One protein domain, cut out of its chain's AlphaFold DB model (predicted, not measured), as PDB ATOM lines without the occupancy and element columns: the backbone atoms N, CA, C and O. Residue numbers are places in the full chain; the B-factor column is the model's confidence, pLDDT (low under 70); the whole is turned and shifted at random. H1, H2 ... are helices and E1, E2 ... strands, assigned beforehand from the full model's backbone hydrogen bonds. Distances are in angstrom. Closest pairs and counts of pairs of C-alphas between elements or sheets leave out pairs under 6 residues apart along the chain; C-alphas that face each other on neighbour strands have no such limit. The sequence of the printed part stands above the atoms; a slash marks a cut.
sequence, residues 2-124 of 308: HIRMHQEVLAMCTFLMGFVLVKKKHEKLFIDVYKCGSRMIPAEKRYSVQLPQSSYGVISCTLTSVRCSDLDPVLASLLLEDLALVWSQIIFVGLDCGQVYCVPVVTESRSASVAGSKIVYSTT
ATOM      1  N   HIS A   2      38.231 -39.635  -9.404       44.59
ATOM      2  CA  HIS A   2      39.188 -40.161 -10.383       44.59
ATOM      3  C   HIS A   2      38.504 -40.202 -11.752       44.59
ATOM      4  O   HIS A   2      37.462 -40.844 -11.883       44.59
ATOM      5  N   ILE A   3      39.049 -39.531 -12.771       53.88
ATOM      6  CA  ILE A   3      38.551 -39.686 -14.144       53.88
ATOM      7  C   ILE A   3      39.247 -40.915 -14.729       53.88
ATOM      8  O   ILE A   3      40.453 -40.893 -14.957       53.88
ATOM      9  N   ARG A   4      38.515 -42.016 -14.936       49.19
ATOM     10  CA  ARG A   4      39.037 -43.138 -15.730       49.19
ATOM     11  C   ARG A   4      39.083 -42.703 -17.192       49.19
ATOM     12  O   ARG A   4      38.043 -42.507 -17.816       49.19
ATOM     13  N   MET A   5      40.290 -42.520 -17.715       56.22
ATOM     14  CA  MET A   5      40.504 -42.231 -19.127       56.22
ATOM     15  C   MET A   5      40.545 -43.555 -19.890       56.22
ATOM     16  O   MET A   5      41.410 -44.386 -19.647       56.22
ATOM     17  N   HIS A   6      39.595 -43.755 -20.802       58.66
ATOM     18  CA  HIS A   6      39.589 -44.892 -21.734       58.66
ATOM     19  C   HIS A   6      40.275 -44.558 -23.070       58.66
ATOM     20  O   HIS A   6      40.217 -45.344 -24.010       58.66
ATOM     21  N   GLN A   7      40.856 -43.361 -23.178       69.44
ATOM     22  CA  GLN A   7      41.449 -42.802 -24.389       69.44
ATOM     23  C   GLN A   7      42.742 -42.080 -24.027       69.44
ATOM     24  O   GLN A   7      42.839 -41.497 -22.945       69.44
ATOM     25  N   GLU A   8      43.696 -42.105 -24.950       76.56
ATOM     26  CA  GLU A   8      44.944 -41.364 -24.843       76.56
ATOM     27  C   GLU A   8      44.662 -39.854 -24.845       76.56
ATOM     28  O   GLU A   8      43.972 -39.326 -25.725       76.56
ATOM     29  N   VAL A   9      45.151 -39.172 -23.808       80.81
ATOM     30  CA  VAL A   9      45.095 -37.714 -23.688       80.81
ATOM     31  C   VAL A   9      46.370 -37.171 -24.313       80.81
ATOM     32  O   VAL A   9      47.452 -37.425 -23.795       80.81
ATOM     33  N   LEU A  10      46.230 -36.426 -25.408       82.69
ATOM     34  CA  LEU A  10      47.358 -35.840 -26.127       82.69
ATOM     35  C   LEU A  10      47.889 -34.589 -25.429       82.69
ATOM     36  O   LEU A  10      49.094 -34.383 -25.349       82.69
ATOM     37  N   ALA A  11      46.987 -33.750 -24.913       83.25
ATOM     38  CA  ALA A  11      47.357 -32.558 -24.165       83.25
ATOM     39  C   ALA A  11      46.231 -32.094 -23.236       83.25
ATOM     40  O   ALA A  11      45.057 -32.456 -23.388       83.25
ATOM     41  N   MET A  12      46.609 -31.259 -22.270       84.88
ATOM     42  CA  MET A  12      45.710 -30.609 -21.327       84.88
ATOM     43  C   MET A  12      46.067 -29.129 -21.217       84.88
ATOM     44  O   MET A  12      47.240 -28.777 -21.164       84.88
ATOM     45  N   CYS A  13      45.054 -28.272 -21.138       81.81
ATOM     46  CA  CYS A  13      45.225 -26.843 -20.890       81.81
ATOM     47  C   CYS A  13      44.246 -26.400 -19.803       81.81
ATOM     48  O   CYS A  13      43.075 -26.783 -19.825       81.81
ATOM     49  N   THR A  14      44.713 -25.620 -18.833       79.75
ATOM     50  CA  THR A  14      43.850 -25.032 -17.806       79.75
ATOM     51  C   THR A  14      43.257 -23.713 -18.292       79.75
ATOM     52  O   THR A  14      43.801 -23.021 -19.153       79.75
ATOM     53  N   PHE A  15      42.109 -23.360 -17.726       77.50
ATOM     54  CA  PHE A  15      41.491 -22.061 -17.912       77.50
ATOM     55  C   PHE A  15      40.835 -21.574 -16.621       77.50
ATOM     56  O   PHE A  15      40.767 -22.298 -15.631       77.50
ATOM     57  N   LEU A  16      40.331 -20.336 -16.625       73.56
ATOM     58  CA  LEU A  16      39.854 -19.642 -15.423       73.56
ATOM     59  C   LEU A  16      38.865 -20.476 -14.588       73.56
ATOM     60  O   LEU A  16      38.938 -20.455 -13.367       73.56
ATOM     61  N   MET A  17      37.960 -21.206 -15.238       76.19
ATOM     62  CA  MET A  17      36.869 -21.940 -14.590       76.19
ATOM     63  C   MET A  17      36.968 -23.458 -14.794       76.19
ATOM     64  O   MET A  17      35.965 -24.156 -14.652       76.19
ATOM     65  N   GLY A  18      38.131 -23.993 -15.182       82.75
ATOM     66  CA  GLY A  18      38.219 -25.401 -15.558       82.75
ATOM     67  C   GLY A  18      39.490 -25.823 -16.287       82.75
ATOM     68  O   GLY A  18      40.545 -25.207 -16.160       82.75
ATOM     69  N   PHE A  19      39.385 -26.905 -17.051       84.00
ATOM     70  CA  PHE A  19      40.447 -27.381 -17.934       84.00
ATOM     71  C   PHE A  19      39.870 -28.084 -19.163       84.00
ATOM     72  O   PHE A  19      38.721 -28.529 -19.180       84.00
ATOM     73  N   VAL A  20      40.684 -28.173 -20.204       84.38
ATOM     74  CA  VAL A  20      40.373 -28.853 -21.455       84.38
ATOM     75  C   VAL A  20      41.310 -30.031 -21.628       84.38
ATOM     76  O   VAL A  20      42.502 -29.924 -21.347       84.38
ATOM     77  N   LEU A  21      40.759 -31.145 -22.100       86.81
ATOM     78  CA  LEU A  21      41.512 -32.314 -22.526       86.81
ATOM     79  C   LEU A  21      41.339 -32.504 -24.021       86.81
ATOM     80  O   LEU A  21      40.211 -32.569 -24.509       86.81
ATOM     81  N   VAL A  22      42.455 -32.662 -24.721       86.38
ATOM     82  CA  VAL A  22      42.455 -33.093 -26.115       86.38
ATOM     83  C   VAL A  22      42.797 -34.571 -26.166       86.38
ATOM     84  O   VAL A  22      43.799 -35.018 -25.612       86.38
ATOM     85  N   LYS A  23      41.919 -35.339 -26.802       87.44
ATOM     86  CA  LYS A  23      42.006 -36.792 -26.929       87.44
ATOM     87  C   LYS A  23      41.931 -37.168 -28.391       87.44
ATOM     88  O   LYS A  23      41.239 -36.514 -29.169       87.44
ATOM     89  N   LYS A  24      42.567 -38.274 -28.753       84.12
ATOM     90  CA  LYS A  24      42.433 -38.858 -30.086       84.12
ATOM     91  C   LYS A  24      41.699 -40.187 -30.004       84.12
ATOM     92  O   LYS A  24      41.975 -41.016 -29.140       84.12
ATOM     93  N   LYS A  25      40.763 -40.407 -30.928       83.88
ATOM     94  CA  LYS A  25      40.173 -41.727 -31.172       83.88
ATOM     95  C   LYS A  25      40.043 -41.939 -32.677       83.88
ATOM     96  O   LYS A  25      39.244 -41.266 -33.326       83.88
ATOM     97  N   HIS A  26      40.799 -42.900 -33.205       82.62
ATOM     98  CA  HIS A  26      40.910 -43.151 -34.644       82.62
ATOM     99  C   HIS A  26      41.276 -41.859 -35.399       82.62
ATOM    100  O   HIS A  26      42.293 -41.237 -35.106       82.62
ATOM    101  N   GLU A  27      40.420 -41.432 -36.321       82.81
ATOM    102  CA  GLU A  27      40.605 -40.291 -37.219       82.81
ATOM    103  C   GLU A  27      40.010 -38.985 -36.665       82.81
ATOM    104  O   GLU A  27      39.857 -38.005 -37.392       82.81
ATOM    105  N   LYS A  28      39.617 -38.960 -35.385       85.06
ATOM    106  CA  LYS A  28      38.979 -37.797 -34.760       85.06
ATOM    107  C   LYS A  28      39.730 -37.333 -33.524       85.06
ATOM    108  O   LYS A  28      40.078 -38.135 -32.653       85.06
ATOM    109  N   LEU A  29      39.899 -36.019 -33.429       85.25
ATOM    110  CA  LEU A  29      40.249 -35.334 -32.192       85.25
ATOM    111  C   LEU A  29      38.979 -34.974 -31.436       85.25
ATOM    112  O   LEU A  29      38.014 -34.497 -32.026       85.25
ATOM    113  N   PHE A  30      39.001 -35.185 -30.128       86.94
ATOM    114  CA  PHE A  30      37.949 -34.819 -29.194       86.94
ATOM    115  C   PHE A  30      38.507 -33.800 -28.218       86.94
ATOM    116  O   PHE A  30      39.582 -33.998 -27.655       86.94
ATOM    117  N   ILE A  31      37.767 -32.721 -28.019       85.12
ATOM    118  CA  ILE A  31      38.127 -31.646 -27.104       85.12
ATOM    119  C   ILE A  31      37.042 -31.622 -26.037       85.12
ATOM    120  O   ILE A  31      35.921 -31.152 -26.259       85.12
ATOM    121  N   ASP A  32      37.381 -32.206 -24.893       85.12
ATOM    122  CA  ASP A  32      36.503 -32.319 -23.742       85.12
ATOM    123  C   ASP A  32      36.795 -31.169 -22.780       85.12
ATOM    124  O   ASP A  32      37.892 -31.057 -22.229       85.12
ATOM    125  N   VAL A  33      35.799 -30.322 -22.554       82.25
ATOM    126  CA  VAL A  33      35.886 -29.206 -21.611       82.25
ATOM    127  C   VAL A  33      35.309 -29.647 -20.270       82.25
ATOM    128  O   VAL A  33      34.209 -30.193 -20.216       82.25
ATOM    129  N   TYR A  34      36.013 -29.371 -19.178       81.56
ATOM    130  CA  TYR A  34      35.554 -29.620 -17.814       81.56
ATOM    131  C   TYR A  34      35.508 -28.311 -17.040       81.56
ATOM    132  O   TYR A  34      36.479 -27.559 -17.041       81.56
ATOM    133  N   LYS A  35      34.389 -28.046 -16.364       79.69
ATOM    134  CA  LYS A  35      34.228 -26.912 -15.449       79.69
ATOM    135  C   LYS A  35      34.553 -27.353 -14.026       79.69
ATOM    136  O   LYS A  35      34.096 -28.409 -13.581       79.69
ATOM    137  N   CYS A  36      35.311 -26.533 -13.313       75.06
ATOM    138  CA  CYS A  36      35.702 -26.742 -11.927       75.06
ATOM    139  C   CYS A  36      34.943 -25.757 -11.029       75.06
ATOM    140  O   CYS A  36      35.235 -24.566 -11.029       75.06
ATOM    141  N   GLY A  37      33.964 -26.259 -10.271       72.81
ATOM    142  CA  GLY A  37      33.277 -25.529  -9.199       72.81
ATOM    143  C   GLY A  37      33.300 -26.336  -7.898       72.81
ATOM    144  O   GLY A  37      34.295 -26.983  -7.584       72.81
ATOM    145  N   SER A  38      32.178 -26.389  -7.171       68.06
ATOM    146  CA  SER A  38      32.018 -27.300  -6.016       68.06
ATOM    147  C   SER A  38      32.138 -28.783  -6.399       68.06
ATOM    148  O   SER A  38      32.455 -29.634  -5.567       68.06
ATOM    149  N   ARG A  39      31.891 -29.095  -7.675       68.38
ATOM    150  CA  ARG A  39      32.158 -30.380  -8.319       68.38
ATOM    151  C   ARG A  39      32.739 -30.124  -9.706       68.38
ATOM    152  O   ARG A  39      32.506 -29.075 -10.304       68.38
ATOM    153  N   MET A  40      33.484 -31.099 -10.209       75.19
ATOM    154  CA  MET A  40      33.972 -31.101 -11.583       75.19
ATOM    155  C   MET A  40      32.890 -31.667 -12.501       75.19
ATOM    156  O   MET A  40      32.437 -32.794 -12.291       75.19
ATOM    157  N   ILE A  41      32.473 -30.891 -13.499       78.81
ATOM    158  CA  ILE A  41      31.361 -31.238 -14.390       78.81
ATOM    159  C   ILE A  41      31.838 -31.087 -15.842       78.81
ATOM    160  O   ILE A  41      32.363 -30.027 -16.192       78.81
ATOM    161  N   PRO A  42      31.703 -32.119 -16.698       75.44
ATOM    162  CA  PRO A  42      31.980 -31.967 -18.122       75.44
ATOM    163  C   PRO A  42      31.007 -30.951 -18.732       75.44
ATOM    164  O   PRO A  42      29.825 -30.938 -18.392       75.44
ATOM    165  N   ALA A  43      31.488 -30.106 -19.639       71.81
ATOM    166  CA  ALA A  43      30.612 -29.261 -20.434       71.81
ATOM    167  C   ALA A  43      29.661 -30.143 -21.261       71.81
ATOM    168  O   ALA A  43      30.051 -31.205 -21.748       71.81
ATOM    169  N   GLU A  44      28.414 -29.697 -21.423       60.78
ATOM    170  CA  GLU A  44      27.375 -30.467 -22.121       60.78
ATOM    171  C   GLU A  44      27.742 -30.765 -23.582       60.78
ATOM    172  O   GLU A  44      27.378 -31.810 -24.119       60.78
ATOM    173  N   LYS A  45      28.510 -29.875 -24.219       66.69
ATOM    174  CA  LYS A  45      28.942 -30.009 -25.611       66.69
ATOM    175  C   LYS A  45      30.384 -30.508 -25.681       66.69
ATOM    176  O   LYS A  45      31.292 -29.894 -25.125       66.69
ATOM    177  N   ARG A  46      30.589 -31.607 -26.410       72.19
ATOM    178  CA  ARG A  46      31.916 -32.095 -26.811       72.19
ATOM    179  C   ARG A  46      32.227 -31.588 -28.209       72.19
ATOM    180  O   ARG A  46      31.380 -31.697 -29.096       72.19
ATOM    181  N   TYR A  47      33.432 -31.074 -28.411       77.19
ATOM    182  CA  TYR A  47      33.888 -30.701 -29.744       77.19
ATOM    183  C   TYR A  47      34.644 -31.881 -30.338       77.19
ATOM    184  O   TYR A  47      35.431 -32.535 -29.649       77.19
ATOM    185  N   SER A  48      34.401 -32.164 -31.612       82.38
ATOM    186  CA  SER A  48      35.168 -33.162 -32.344       82.38
ATOM    187  C   SER A  48      35.565 -32.633 -33.704       82.38
ATOM    188  O   SER A  48      34.742 -32.026 -34.388       82.38
ATOM    189  N   VAL A  49      36.792 -32.925 -34.104       80.94
ATOM    190  CA  VAL A  49      37.369 -32.495 -35.370       80.94
ATOM    191  C   VAL A  49      37.857 -33.724 -36.123       80.94
ATOM    192  O   VAL A  49      38.519 -34.584 -35.541       80.94
ATOM    193  N   GLN A  50      37.513 -33.816 -37.409       82.25
ATOM    194  CA  GLN A  50      38.055 -34.846 -38.290       82.25
ATOM    195  C   GLN A  50      39.494 -34.475 -38.655       82.25
ATOM    196  O   GLN A  50      39.748 -33.378 -39.152       82.25
ATOM    197  N   LEU A  51      40.419 -35.393 -38.397       80.44
ATOM    198  CA  LEU A  51      41.813 -35.247 -38.784       80.44
ATOM    199  C   LEU A  51      41.971 -35.483 -40.292       80.44
ATOM    200  O   LEU A  51      41.238 -36.294 -40.865       80.44
ATOM    201  N   PRO A  52      42.937 -34.824 -40.945       76.75
ATOM    202  CA  PRO A  52      43.317 -35.173 -42.303       76.75
ATOM    203  C   PRO A  52      43.968 -36.565 -42.330       76.75
ATOM    204  O   PRO A  52      44.589 -36.999 -41.358       76.75
ATOM    205  N   GLN A  53      43.847 -37.256 -43.467       73.25
ATOM    206  CA  GLN A  53      44.341 -38.631 -43.650       73.25
ATOM    207  C   GLN A  53      45.840 -38.785 -43.362       73.25
ATOM    208  O   GLN A  53      46.272 -39.806 -42.830       73.25
ATOM    209  N   SER A  54      46.629 -37.745 -43.641       68.19
ATOM    210  CA  SER A  54      48.065 -37.695 -43.346       68.19
ATOM    211  C   SER A  54      48.397 -37.737 -41.848       68.19
ATOM    212  O   SER A  54      49.547 -37.958 -41.492       68.19
ATOM    213  N   SER A  55      47.414 -37.556 -40.961       65.19
ATOM    214  CA  SER A  55      47.597 -37.470 -39.505       65.19
ATOM    215  C   SER A  55      46.991 -38.661 -38.752       65.19
ATOM    216  O   SER A  55      46.729 -38.607 -37.551       65.19
ATOM    217  N   TYR A  56      46.739 -39.781 -39.430       69.44
ATOM    218  CA  TYR A  56      46.152 -40.955 -38.775       69.44
ATOM    219  C   TYR A  56      47.138 -41.692 -37.844       69.44
ATOM    220  O   TYR A  56      46.680 -42.393 -36.940       69.44
ATOM    221  N   GLY A  57      48.451 -41.437 -37.965       69.00
ATOM    222  CA  GLY A  57      49.530 -41.945 -37.093       69.00
ATOM    223  C   GLY A  57      49.636 -41.277 -35.711       69.00
ATOM    224  O   GLY A  57      48.663 -40.730 -35.204       69.00
ATOM    225  N   VAL A  58      50.794 -41.329 -35.049       69.38
ATOM    226  CA  VAL A  58      50.995 -40.609 -33.771       69.38
ATOM    227  C   VAL A  58      50.892 -39.102 -34.033       69.38
ATOM    228  O   VAL A  58      51.522 -38.613 -34.962       69.38
ATOM    229  N   ILE A  59      50.063 -38.398 -33.254       80.00
ATOM    230  CA  ILE A  59      49.908 -36.939 -33.319       80.00
ATOM    231  C   ILE A  59      50.289 -36.368 -31.964       80.00
ATOM    232  O   ILE A  59      49.767 -36.799 -30.937       80.00
ATOM    233  N   SER A  60      51.125 -35.348 -31.984       83.75
ATOM    234  CA  SER A  60      51.359 -34.433 -30.879       83.75
ATOM    235  C   SER A  60      50.558 -33.145 -31.077       83.75
ATOM    236  O   SER A  60      50.219 -32.746 -32.196       83.75
ATOM    237  N   CYS A  61      50.201 -32.498 -29.970       87.94
ATOM    238  CA  CYS A  61      49.484 -31.234 -30.026       87.94
ATOM    239  C   CYS A  61      49.964 -30.259 -28.958       87.94
ATOM    240  O   CYS A  61      50.278 -30.651 -27.834       87.94
ATOM    241  N   THR A  62      49.960 -28.981 -29.319       88.56
ATOM    242  CA  THR A  62      50.199 -27.856 -28.422       88.56
ATOM    243  C   THR A  62      48.884 -27.132 -28.153       88.56
ATOM    244  O   THR A  62      48.035 -26.999 -29.043       88.56
ATOM    245  N   LEU A  63      48.689 -26.694 -26.909       89.44
ATOM    246  CA  LEU A  63      47.465 -26.037 -26.464       89.44
ATOM    247  C   LEU A  63      47.778 -24.711 -25.798       89.44
ATOM    248  O   LEU A  63      48.657 -24.624 -24.945       89.44
ATOM    249  N   THR A  64      46.969 -23.711 -26.115       88.69
ATOM    250  CA  THR A  64      46.947 -22.456 -25.371       88.69
ATOM    251  C   THR A  64      45.521 -21.935 -25.261       88.69
ATOM    252  O   THR A  64      44.654 -22.278 -26.071       88.69
ATOM    253  N   SER A  65      45.262 -21.132 -24.235       88.06
ATOM    254  CA  SER A  65      43.954 -20.543 -23.971       88.06
ATOM    255  C   SER A  65      44.065 -19.031 -23.828       88.06
ATOM    256  O   SER A  65      45.038 -18.503 -23.292       88.06
ATOM    257  N   VAL A  66      43.049 -18.321 -24.312       88.12
ATOM    258  CA  VAL A  66      42.949 -16.867 -24.173       88.12
ATOM    259  C   VAL A  66      41.519 -16.477 -23.839       88.12
ATOM    260  O   VAL A  66      40.558 -17.070 -24.334       88.12
ATOM    261  N   ARG A  67      41.347 -15.485 -22.963       87.31
ATOM    262  CA  ARG A  67      40.023 -14.929 -22.675       87.31
ATOM    263  C   ARG A  67      39.622 -14.002 -23.807       87.31
ATOM    264  O   ARG A  67      40.433 -13.187 -24.235       87.31
ATOM    265  N   CYS A  68      38.362 -14.047 -24.224       86.38
ATOM    266  CA  CYS A  68      37.873 -13.116 -25.239       86.38
ATOM    267  C   CYS A  68      37.970 -11.656 -24.789       86.38
ATOM    268  O   CYS A  68      38.230 -10.791 -25.612       86.38
ATOM    269  N   SER A  69      37.851 -11.392 -23.482       85.25
ATOM    270  CA  SER A  69      38.064 -10.060 -22.897       85.25
ATOM    271  C   SER A  69      39.490  -9.536 -23.044       85.25
ATOM    272  O   SER A  69      39.707  -8.336 -22.917       85.25
ATOM    273  N   ASP A  70      40.460 -10.429 -23.249       89.25
ATOM    274  CA  ASP A  70      41.869 -10.073 -23.372       89.25
ATOM    275  C   ASP A  70      42.287  -9.925 -24.841       89.25
ATOM    276  O   ASP A  70      43.427  -9.548 -25.085       89.25
ATOM    277  N   LEU A  71      41.414 -10.232 -25.809       89.62
ATOM    278  CA  LEU A  71      41.677 -10.102 -27.244       89.62
ATOM    279  C   LEU A  71      41.187  -8.754 -27.776       89.62
ATOM    280  O   LEU A  71      40.194  -8.205 -27.302       89.62
ATOM    281  N   ASP A  72      41.856  -8.260 -28.815       89.50
ATOM    282  CA  ASP A  72      41.337  -7.167 -29.629       89.50
ATOM    283  C   ASP A  72      39.929  -7.525 -30.159       89.50
ATOM    284  O   ASP A  72      39.744  -8.628 -30.691       89.50
ATOM    285  N   PRO A  73      38.924  -6.635 -30.036       87.38
ATOM    286  CA  PRO A  73      37.546  -6.948 -30.413       87.38
ATOM    287  C   PRO A  73      37.372  -7.313 -31.890       87.38
ATOM    288  O   PRO A  73      36.536  -8.160 -32.216       87.38
ATOM    289  N   VAL A  74      38.157  -6.707 -32.787       88.69
ATOM    290  CA  VAL A  74      38.084  -6.995 -34.224       88.69
ATOM    291  C   VAL A  74      38.628  -8.395 -34.476       88.69
ATOM    292  O   VAL A  74      37.957  -9.212 -35.107       88.69
ATOM    293  N   LEU A  75      39.789  -8.722 -33.908       89.38
ATOM    294  CA  LEU A  75      40.347 -10.071 -33.984       89.38
ATOM    295  C   LEU A  75      39.402 -11.118 -33.381       89.38
ATOM    296  O   LEU A  75      39.146 -12.146 -34.011       89.38
ATOM    297  N   ALA A  76      38.831 -10.845 -32.207       87.94
ATOM    298  CA  ALA A  76      37.865 -11.727 -31.563       87.94
ATOM    299  C   ALA A  76      36.645 -11.985 -32.464       87.94
ATOM    300  O   ALA A  76      36.257 -13.138 -32.629       87.94
ATOM    301  N   SER A  77      36.101 -10.950 -33.113       84.38
ATOM    302  CA  SER A  77      34.957 -11.077 -34.033       84.38
ATOM    303  C   SER A  77      35.249 -11.895 -35.298       84.38
ATOM    304  O   SER A  77      34.347 -12.476 -35.889       84.38
ATOM    305  N   LEU A  78      36.510 -11.964 -35.729       86.81
ATOM    306  CA  LEU A  78      36.917 -12.755 -36.898       86.81
ATOM    307  C   LEU A  78      37.249 -14.208 -36.534       86.81
ATOM    308  O   LEU A  78      37.135 -15.115 -37.370       86.81
ATOM    309  N   LEU A  79      37.669 -14.436 -35.289       86.38
ATOM    310  CA  LEU A  79      37.890 -15.764 -34.719       86.38
ATOM    311  C   LEU A  79      36.576 -16.428 -34.283       86.38
ATOM    312  O   LEU A  79      36.461 -17.651 -34.370       86.38
ATOM    313  N   LEU A  80      35.596 -15.630 -33.853       81.06
ATOM    314  CA  LEU A  80      34.301 -16.062 -33.338       81.06
ATOM    315  C   LEU A  80      33.176 -15.580 -34.251       81.06
ATOM    316  O   LEU A  80      32.917 -14.390 -34.343       81.06
ATOM    317  N   GLU A  81      32.461 -16.510 -34.879       66.31
ATOM    318  CA  GLU A  81      31.357 -16.183 -35.796       66.31
ATOM    319  C   GLU A  81      30.141 -15.540 -35.098       66.31
ATOM    320  O   GLU A  81      29.300 -14.953 -35.774       66.31
ATOM    321  N   ASP A  82      30.044 -15.620 -33.764       63.31
ATOM    322  CA  ASP A  82      28.929 -15.070 -32.988       63.31
ATOM    323  C   ASP A  82      29.431 -14.286 -31.757       63.31
ATOM    324  O   ASP A  82      30.005 -14.841 -30.814       63.31
ATOM    325  N   LEU A  83      29.215 -12.967 -31.783       51.50
ATOM    326  CA  LEU A  83      29.643 -11.994 -30.769       51.50
ATOM    327  C   LEU A  83      28.843 -12.081 -29.456       51.50
ATOM    328  O   LEU A  83      29.188 -11.407 -28.485       51.50
ATOM    329  N   ALA A  84      27.802 -12.916 -29.378       48.50
ATOM    330  CA  ALA A  84      26.979 -13.063 -28.175       48.50
ATOM    331  C   ALA A  84      27.705 -13.727 -26.979       48.50
ATOM    332  O   ALA A  84      27.140 -13.859 -25.892       48.50
ATOM    333  N   LEU A  85      28.964 -14.149 -27.144       55.81
ATOM    334  CA  LEU A  85      29.712 -14.940 -26.166       55.81
ATOM    335  C   LEU A  85      30.598 -14.074 -25.255       55.81
ATOM    336  O   LEU A  85      31.811 -14.264 -25.184       55.81
ATOM    337  N   VAL A  86      29.965 -13.163 -24.508       53.38
ATOM    338  CA  VAL A  86      30.574 -12.199 -23.558       53.38
ATOM    339  C   VAL A  86      31.448 -12.857 -22.466       53.38
ATOM    340  O   VAL A  86      32.274 -12.194 -21.846       53.38
ATOM    341  N   TRP A  87      31.344 -14.177 -22.270       56.44
ATOM    342  CA  TRP A  87      32.076 -14.940 -21.245       56.44
ATOM    343  C   TRP A  87      32.800 -16.159 -21.827       56.44
ATOM    344  O   TRP A  87      32.826 -17.233 -21.232       56.44
ATOM    345  N   SER A  88      33.340 -16.035 -23.039       70.62
ATOM    346  CA  SER A  88      34.058 -17.134 -23.682       70.62
ATOM    347  C   SER A  88      35.568 -17.074 -23.443       70.62
ATOM    348  O   SER A  88      36.181 -16.010 -23.319       70.62
ATOM    349  N   GLN A  89      36.174 -18.253 -23.348       83.88
ATOM    350  CA  GLN A  89      37.591 -18.421 -23.639       83.88
ATOM    351  C   GLN A  89      37.736 -19.101 -24.990       83.88
ATOM    352  O   GLN A  89      36.889 -19.899 -25.377       83.88
ATOM    353  N   ILE A  90      38.821 -18.817 -25.691       86.88
ATOM    354  CA  ILE A  90      39.179 -19.502 -26.923       86.88
ATOM    355  C   ILE A  90      40.324 -20.451 -26.611       86.88
ATOM    356  O   ILE A  90      41.331 -20.046 -26.030       86.88
ATOM    357  N   ILE A  91      40.164 -21.709 -27.008       89.00
ATOM    358  CA  ILE A  91      41.231 -22.701 -26.976       89.00
ATOM    359  C   ILE A  91      41.802 -22.818 -28.375       89.00
ATOM    360  O   ILE A  91      41.070 -23.073 -29.335       89.00
ATOM    361  N   PHE A  92      43.113 -22.660 -28.472       91.81
ATOM    362  CA  PHE A  92      43.846 -22.919 -29.692       91.81
ATOM    363  C   PHE A  92      44.531 -24.274 -29.594       91.81
ATOM    364  O   PHE A  92      45.185 -24.578 -28.595       91.81
ATOM    365  N   VAL A  93      44.363 -25.079 -30.639       92.00
ATOM    366  CA  VAL A  93      44.955 -26.412 -30.759       92.00
ATOM    367  C   VAL A  93      45.844 -26.428 -31.989       92.00
ATOM    368  O   VAL A  93      45.332 -26.395 -33.105       92.00
ATOM    369  N   GLY A  94      47.157 -26.461 -31.783       93.12
ATOM    370  CA  GLY A  94      48.138 -26.653 -32.847       93.12
ATOM    371  C   GLY A  94      48.532 -28.120 -32.932       93.12
ATOM    372  O   GLY A  94      48.816 -28.733 -31.906       93.12
ATOM    373  N   LEU A  95      48.527 -28.685 -34.133       91.31
ATOM    374  CA  LEU A  95      48.890 -30.080 -34.380       91.31
ATOM    375  C   LEU A  95      50.219 -30.166 -35.124       91.31
ATOM    376  O   LEU A  95      50.523 -29.314 -35.952       91.31
ATOM    377  N   ASP A  96      50.970 -31.240 -34.917       89.69
ATOM    378  CA  ASP A  96      52.198 -31.505 -35.679       89.69
ATOM    379  C   ASP A  96      51.997 -31.703 -37.190       89.69
ATOM    380  O   ASP A  96      52.946 -31.616 -37.966       89.69
ATOM    381  N   CYS A  97      50.758 -31.885 -37.637       88.75
ATOM    382  CA  CYS A  97      50.407 -31.877 -39.053       88.75
ATOM    383  C   CYS A  97      50.240 -30.476 -39.660       88.75
ATOM    384  O   CYS A  97      49.871 -30.364 -40.828       88.75
ATOM    385  N   GLY A  98      50.475 -29.416 -38.880       90.69
ATOM    386  CA  GLY A  98      50.454 -28.030 -39.347       90.69
ATOM    387  C   GLY A  98      49.089 -27.353 -39.325       90.69
ATOM    388  O   GLY A  98      48.935 -26.249 -39.847       90.69
ATOM    389  N   GLN A  99      48.086 -27.982 -38.717       92.44
ATOM    390  CA  GLN A  99      46.760 -27.393 -38.557       92.44
ATOM    391  C   GLN A  99      46.619 -26.708 -37.202       92.44
ATOM    392  O   GLN A  99      47.013 -27.255 -36.171       92.44
ATOM    393  N   VAL A 100      46.009 -25.521 -37.209       94.00
ATOM    394  CA  VAL A 100      45.645 -24.790 -35.995       94.00
ATOM    395  C   VAL A 100      44.140 -24.580 -35.955       94.00
ATOM    396  O   VAL A 100      43.557 -23.929 -36.829       94.00
ATOM    397  N   TYR A 101      43.521 -25.105 -34.905       90.50
ATOM    398  CA  TYR A 101      42.100 -24.962 -34.630       90.50
ATOM    399  C   TYR A 101      41.856 -23.920 -33.550       90.50
ATOM    400  O   TYR A 101      42.571 -23.861 -32.555       90.50
ATOM    401  N   CYS A 102      40.798 -23.147 -33.735       88.88
ATOM    402  CA  CYS A 102      40.225 -22.219 -32.777       88.88
ATOM    403  C   CYS A 102      38.894 -22.799 -32.293       88.88
ATOM    404  O   CYS A 102      38.012 -23.114 -33.099       88.88
ATOM    405  N   VAL A 103      38.765 -22.986 -30.981       85.44
ATOM    406  CA  VAL A 103      37.621 -23.648 -30.353       85.44
ATOM    407  C   VAL A 103      37.058 -22.733 -29.268       85.44
ATOM    408  O   VAL A 103      37.690 -22.572 -28.220       85.44
ATOM    409  N   PRO A 104      35.881 -22.125 -29.487       82.38
ATOM    410  CA  PRO A 104      35.253 -21.290 -28.477       82.38
ATOM    411  C   PRO A 104      34.689 -22.143 -27.346       82.38
ATOM    412  O   PRO A 104      33.866 -23.029 -27.568       82.38
ATOM    413  N   VAL A 105      35.091 -21.833 -26.120       78.25
ATOM    414  CA  VAL A 105      34.592 -22.437 -24.888       78.25
ATOM    415  C   VAL A 105      33.686 -21.439 -24.186       78.25
ATOM    416  O   VAL A 105      34.128 -20.400 -23.700       78.25
ATOM    417  N   VAL A 106      32.402 -21.777 -24.114       72.12
ATOM    418  CA  VAL A 106      31.380 -20.934 -23.489       72.12
ATOM    419  C   VAL A 106      31.156 -21.381 -22.050       72.12
ATOM    420  O   VAL A 106      30.751 -22.518 -21.789       72.12
ATOM    421  N   THR A 107      31.428 -20.497 -21.087       60.59
ATOM    422  CA  THR A 107      31.243 -20.822 -19.667       60.59
ATOM    423  C   THR A 107      29.784 -20.706 -19.227       60.59
ATOM    424  O   THR A 107      29.384 -21.436 -18.321       60.59
ATOM    425  N   GLU A 108      28.966 -19.908 -19.912       57.06
ATOM    426  CA  GLU A 108      27.535 -19.720 -19.640       57.06
ATOM    427  C   GLU A 108      26.773 -19.563 -20.965       57.06
ATOM    428  O   GLU A 108      26.989 -18.588 -21.680       57.06
ATOM    429  N   SER A 109      25.904 -20.508 -21.343       52.38
ATOM    430  CA  SER A 109      25.052 -20.355 -22.535       52.38
ATOM    431  C   SER A 109      23.577 -20.300 -22.144       52.38
ATOM    432  O   SER A 109      23.060 -21.247 -21.557       52.38
ATOM    433  N   ARG A 110      22.891 -19.212 -22.521       46.72
ATOM    434  CA  ARG A 110      21.417 -19.118 -22.544       46.72
ATOM    435  C   ARG A 110      20.812 -19.459 -23.918       46.72
ATOM    436  O   ARG A 110      19.595 -19.431 -24.058       46.72
ATOM    437  N   SER A 111      21.624 -19.793 -24.924       47.12
ATOM    438  CA  SER A 111      21.167 -20.113 -26.284       47.12
ATOM    439  C   SER A 111      21.931 -21.297 -26.892       47.12
ATOM    440  O   SER A 111      23.092 -21.547 -26.570       47.12
ATOM    441  N   ALA A 112      21.244 -22.047 -27.761       42.88
ATOM    442  CA  ALA A 112      21.672 -23.344 -28.290       42.88
ATOM    443  C   ALA A 112      22.550 -23.281 -29.561       42.88
ATOM    444  O   ALA A 112      23.068 -24.312 -29.992       42.88
ATOM    445  N   SER A 113      22.759 -22.106 -30.164       49.06
ATOM    446  CA  SER A 113      23.638 -21.946 -31.333       49.06
ATOM    447  C   SER A 113      24.999 -21.404 -30.907       49.06
ATOM    448  O   SER A 113      25.253 -20.208 -30.935       49.06
ATOM    449  N   VAL A 114      25.886 -22.296 -30.475       54.78
ATOM    450  CA  VAL A 114      27.271 -21.931 -30.146       54.78
ATOM    451  C   VAL A 114      28.199 -22.420 -31.255       54.78
ATOM    452  O   VAL A 114      28.197 -23.621 -31.557       54.78
ATOM    453  N   ALA A 115      28.960 -21.471 -31.815       59.66
ATOM    454  CA  ALA A 115      29.914 -21.591 -32.918       59.66
ATOM    455  C   ALA A 115      30.772 -22.872 -32.878       59.66
ATOM    456  O   ALA A 115      31.192 -23.342 -31.816       59.66
ATOM    457  N   GLY A 116      30.993 -23.462 -34.057       69.69
ATOM    458  CA  GLY A 116      31.826 -24.652 -34.234       69.69
ATOM    459  C   GLY A 116      33.322 -24.355 -34.103       69.69
ATOM    460  O   GLY A 116      33.745 -23.204 -34.038       69.69
ATOM    461  N   SER A 117      34.143 -25.404 -34.066       78.56
ATOM    462  CA  SER A 117      35.597 -25.260 -34.203       78.56
ATOM    463  C   SER A 117      35.952 -24.749 -35.602       78.56
ATOM    464  O   SER A 117      35.427 -25.272 -36.586       78.56
ATOM    465  N   LYS A 118      36.895 -23.812 -35.700       85.31
ATOM    466  CA  LYS A 118      37.351 -23.211 -36.963       85.31
ATOM    467  C   LYS A 118      38.837 -23.478 -37.184       85.31
ATOM    468  O   LYS A 118      39.622 -23.344 -36.250       85.31
ATOM    469  N   ILE A 119      39.239 -23.818 -38.408       89.75
ATOM    470  CA  ILE A 119      40.661 -23.826 -38.788       89.75
ATOM    471  C   ILE A 119      41.075 -22.377 -39.039       89.75
ATOM    472  O   ILE A 119      40.489 -21.707 -39.887       89.75
ATOM    473  N   VAL A 120      42.065 -21.890 -38.295       91.94
ATOM    474  CA  VAL A 120      42.568 -20.508 -38.420       91.94
ATOM    475  C   VAL A 120      43.878 -20.429 -39.194       91.94
ATOM    476  O   VAL A 120      44.196 -19.381 -39.758       91.94
ATOM    477  N   TYR A 121      44.613 -21.537 -39.256       93.81
ATOM    478  CA  TYR A 121      45.843 -21.662 -40.020       93.81
ATOM    479  C   TYR A 121      46.075 -23.120 -40.428       93.81
ATOM    480  O   TYR A 121      45.717 -24.043 -39.694       93.81
ATOM    481  N   SER A 122      46.656 -23.316 -41.610       93.19
ATOM    482  CA  SER A 122      46.993 -24.630 -42.152       93.19
ATOM    483  C   SER A 122      48.306 -24.542 -42.917       93.19
ATOM    484  O   SER A 122      48.468 -23.697 -43.795       93.19
ATOM    485  N   THR A 123      49.221 -25.446 -42.606       92.25
ATOM    486  CA  THR A 123      50.508 -25.626 -43.279       92.25
ATOM    487  C   THR A 123      50.857 -27.116 -43.306       92.25
ATOM    488  O   THR A 123      50.110 -27.936 -42.784       92.25
ATOM    489  N   THR A 124      51.974 -27.475 -43.932       89.25
ATOM    490  CA  THR A 124      52.533 -28.838 -43.917       89.25
ATOM    491  C   THR A 124      53.580 -29.043 -42.823       89.25
ATOM    492  O   THR A 124      54.085 -30.147 -42.652       89.25
TER     493      THR A 124
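Overview. This is residues 2 to 124 of the 308 residues of an uncharacterized protein of Cryptotermes secundus (UniProt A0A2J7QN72). Two strongly twisted sheets lie face to face as a sandwich: E1 to E5 form one, E6 to E9 the other, and the strands of the one stand at 34 degrees to those of the other. The edge strands E1 and E6 come together along one side, and the short helix H1 only grazes the second sheet. The printed part has 123 residues, with nine named strands and one named helix, in the order E1 E2 E3 E4 E5 E6 H1 E7 E8 E9; the class is mostly strand. The first sheet is branched at E3 and its neighbours are antiparallel; the second runs E6 - E7 - E8 - E9, all antiparallel. The whole is compact, with a radius of gyration of the C-alphas of 14.4 A and spans of 38 by 37 by 23 A.

Arrangement. In the branched sheet, E3, residues 28 to 36, has three neighbours. E2, residues 18 to 25, lies on one side of it, with N 23 and O 30 at 2.8 A. On the other side are E4, residues 40 to 42, beside residues 33 to 36, with N 35 and O 41 at 2.8 A, and E5, residues 47 to 50, beside residues 28 to 31, with N 29 and O 49 at 2.9 A. E1, residues 9 to 15, pairs with E2, with N 13 and O 20 at 3.0 A. E1 E2 E3 E4 form a meander, each strand the antiparallel neighbour of the one before. In the other sheet, E6, residues 61 to 67, pairs with E7, residues 88 to 95, with N 62 and O 94 at 2.8 A. E8, residues 99 to 106, pairs with E7, with N 91 and O 103 at 2.9 A, and with E9, residues 118 to 122, with N 102 and O 118 at 2.8 A; E7 E8 E9 form a second meander. The parts of the two sheets that face each other are 9.9 A centre to centre. The closest C-alphas of E1 and E6, those of Cys 13 and Leu 63, are 6.1 A apart. H1, residues 73 to 79, grazes the second sheet with its residues 76 to 79; every O i to N i+4 pair in it is within hydrogen-bond range.

Along the chain. E1 begins at C-alpha 9, (45.095, -37.714, -23.688), and is 17.1 A long. E2 is 22.7 A long, E3 25.6 A, E6 20.2 A, E7 22.4 A and E8 22.5 A. E9 ends at C-alpha 122, (46.993, -24.630, -42.152).

Size, cuts and confidence. The C-alphas of Ser 38 and Thr 124 are the two farthest apart, 43.1 A. The printed part has no cut. The link from E8 to E9 is long, with 11 residues. The mean pLDDT of the printed part is 77.6; 32 residues are under 70, among them residues 2 to 7, 81 to 87 and 107 to 116.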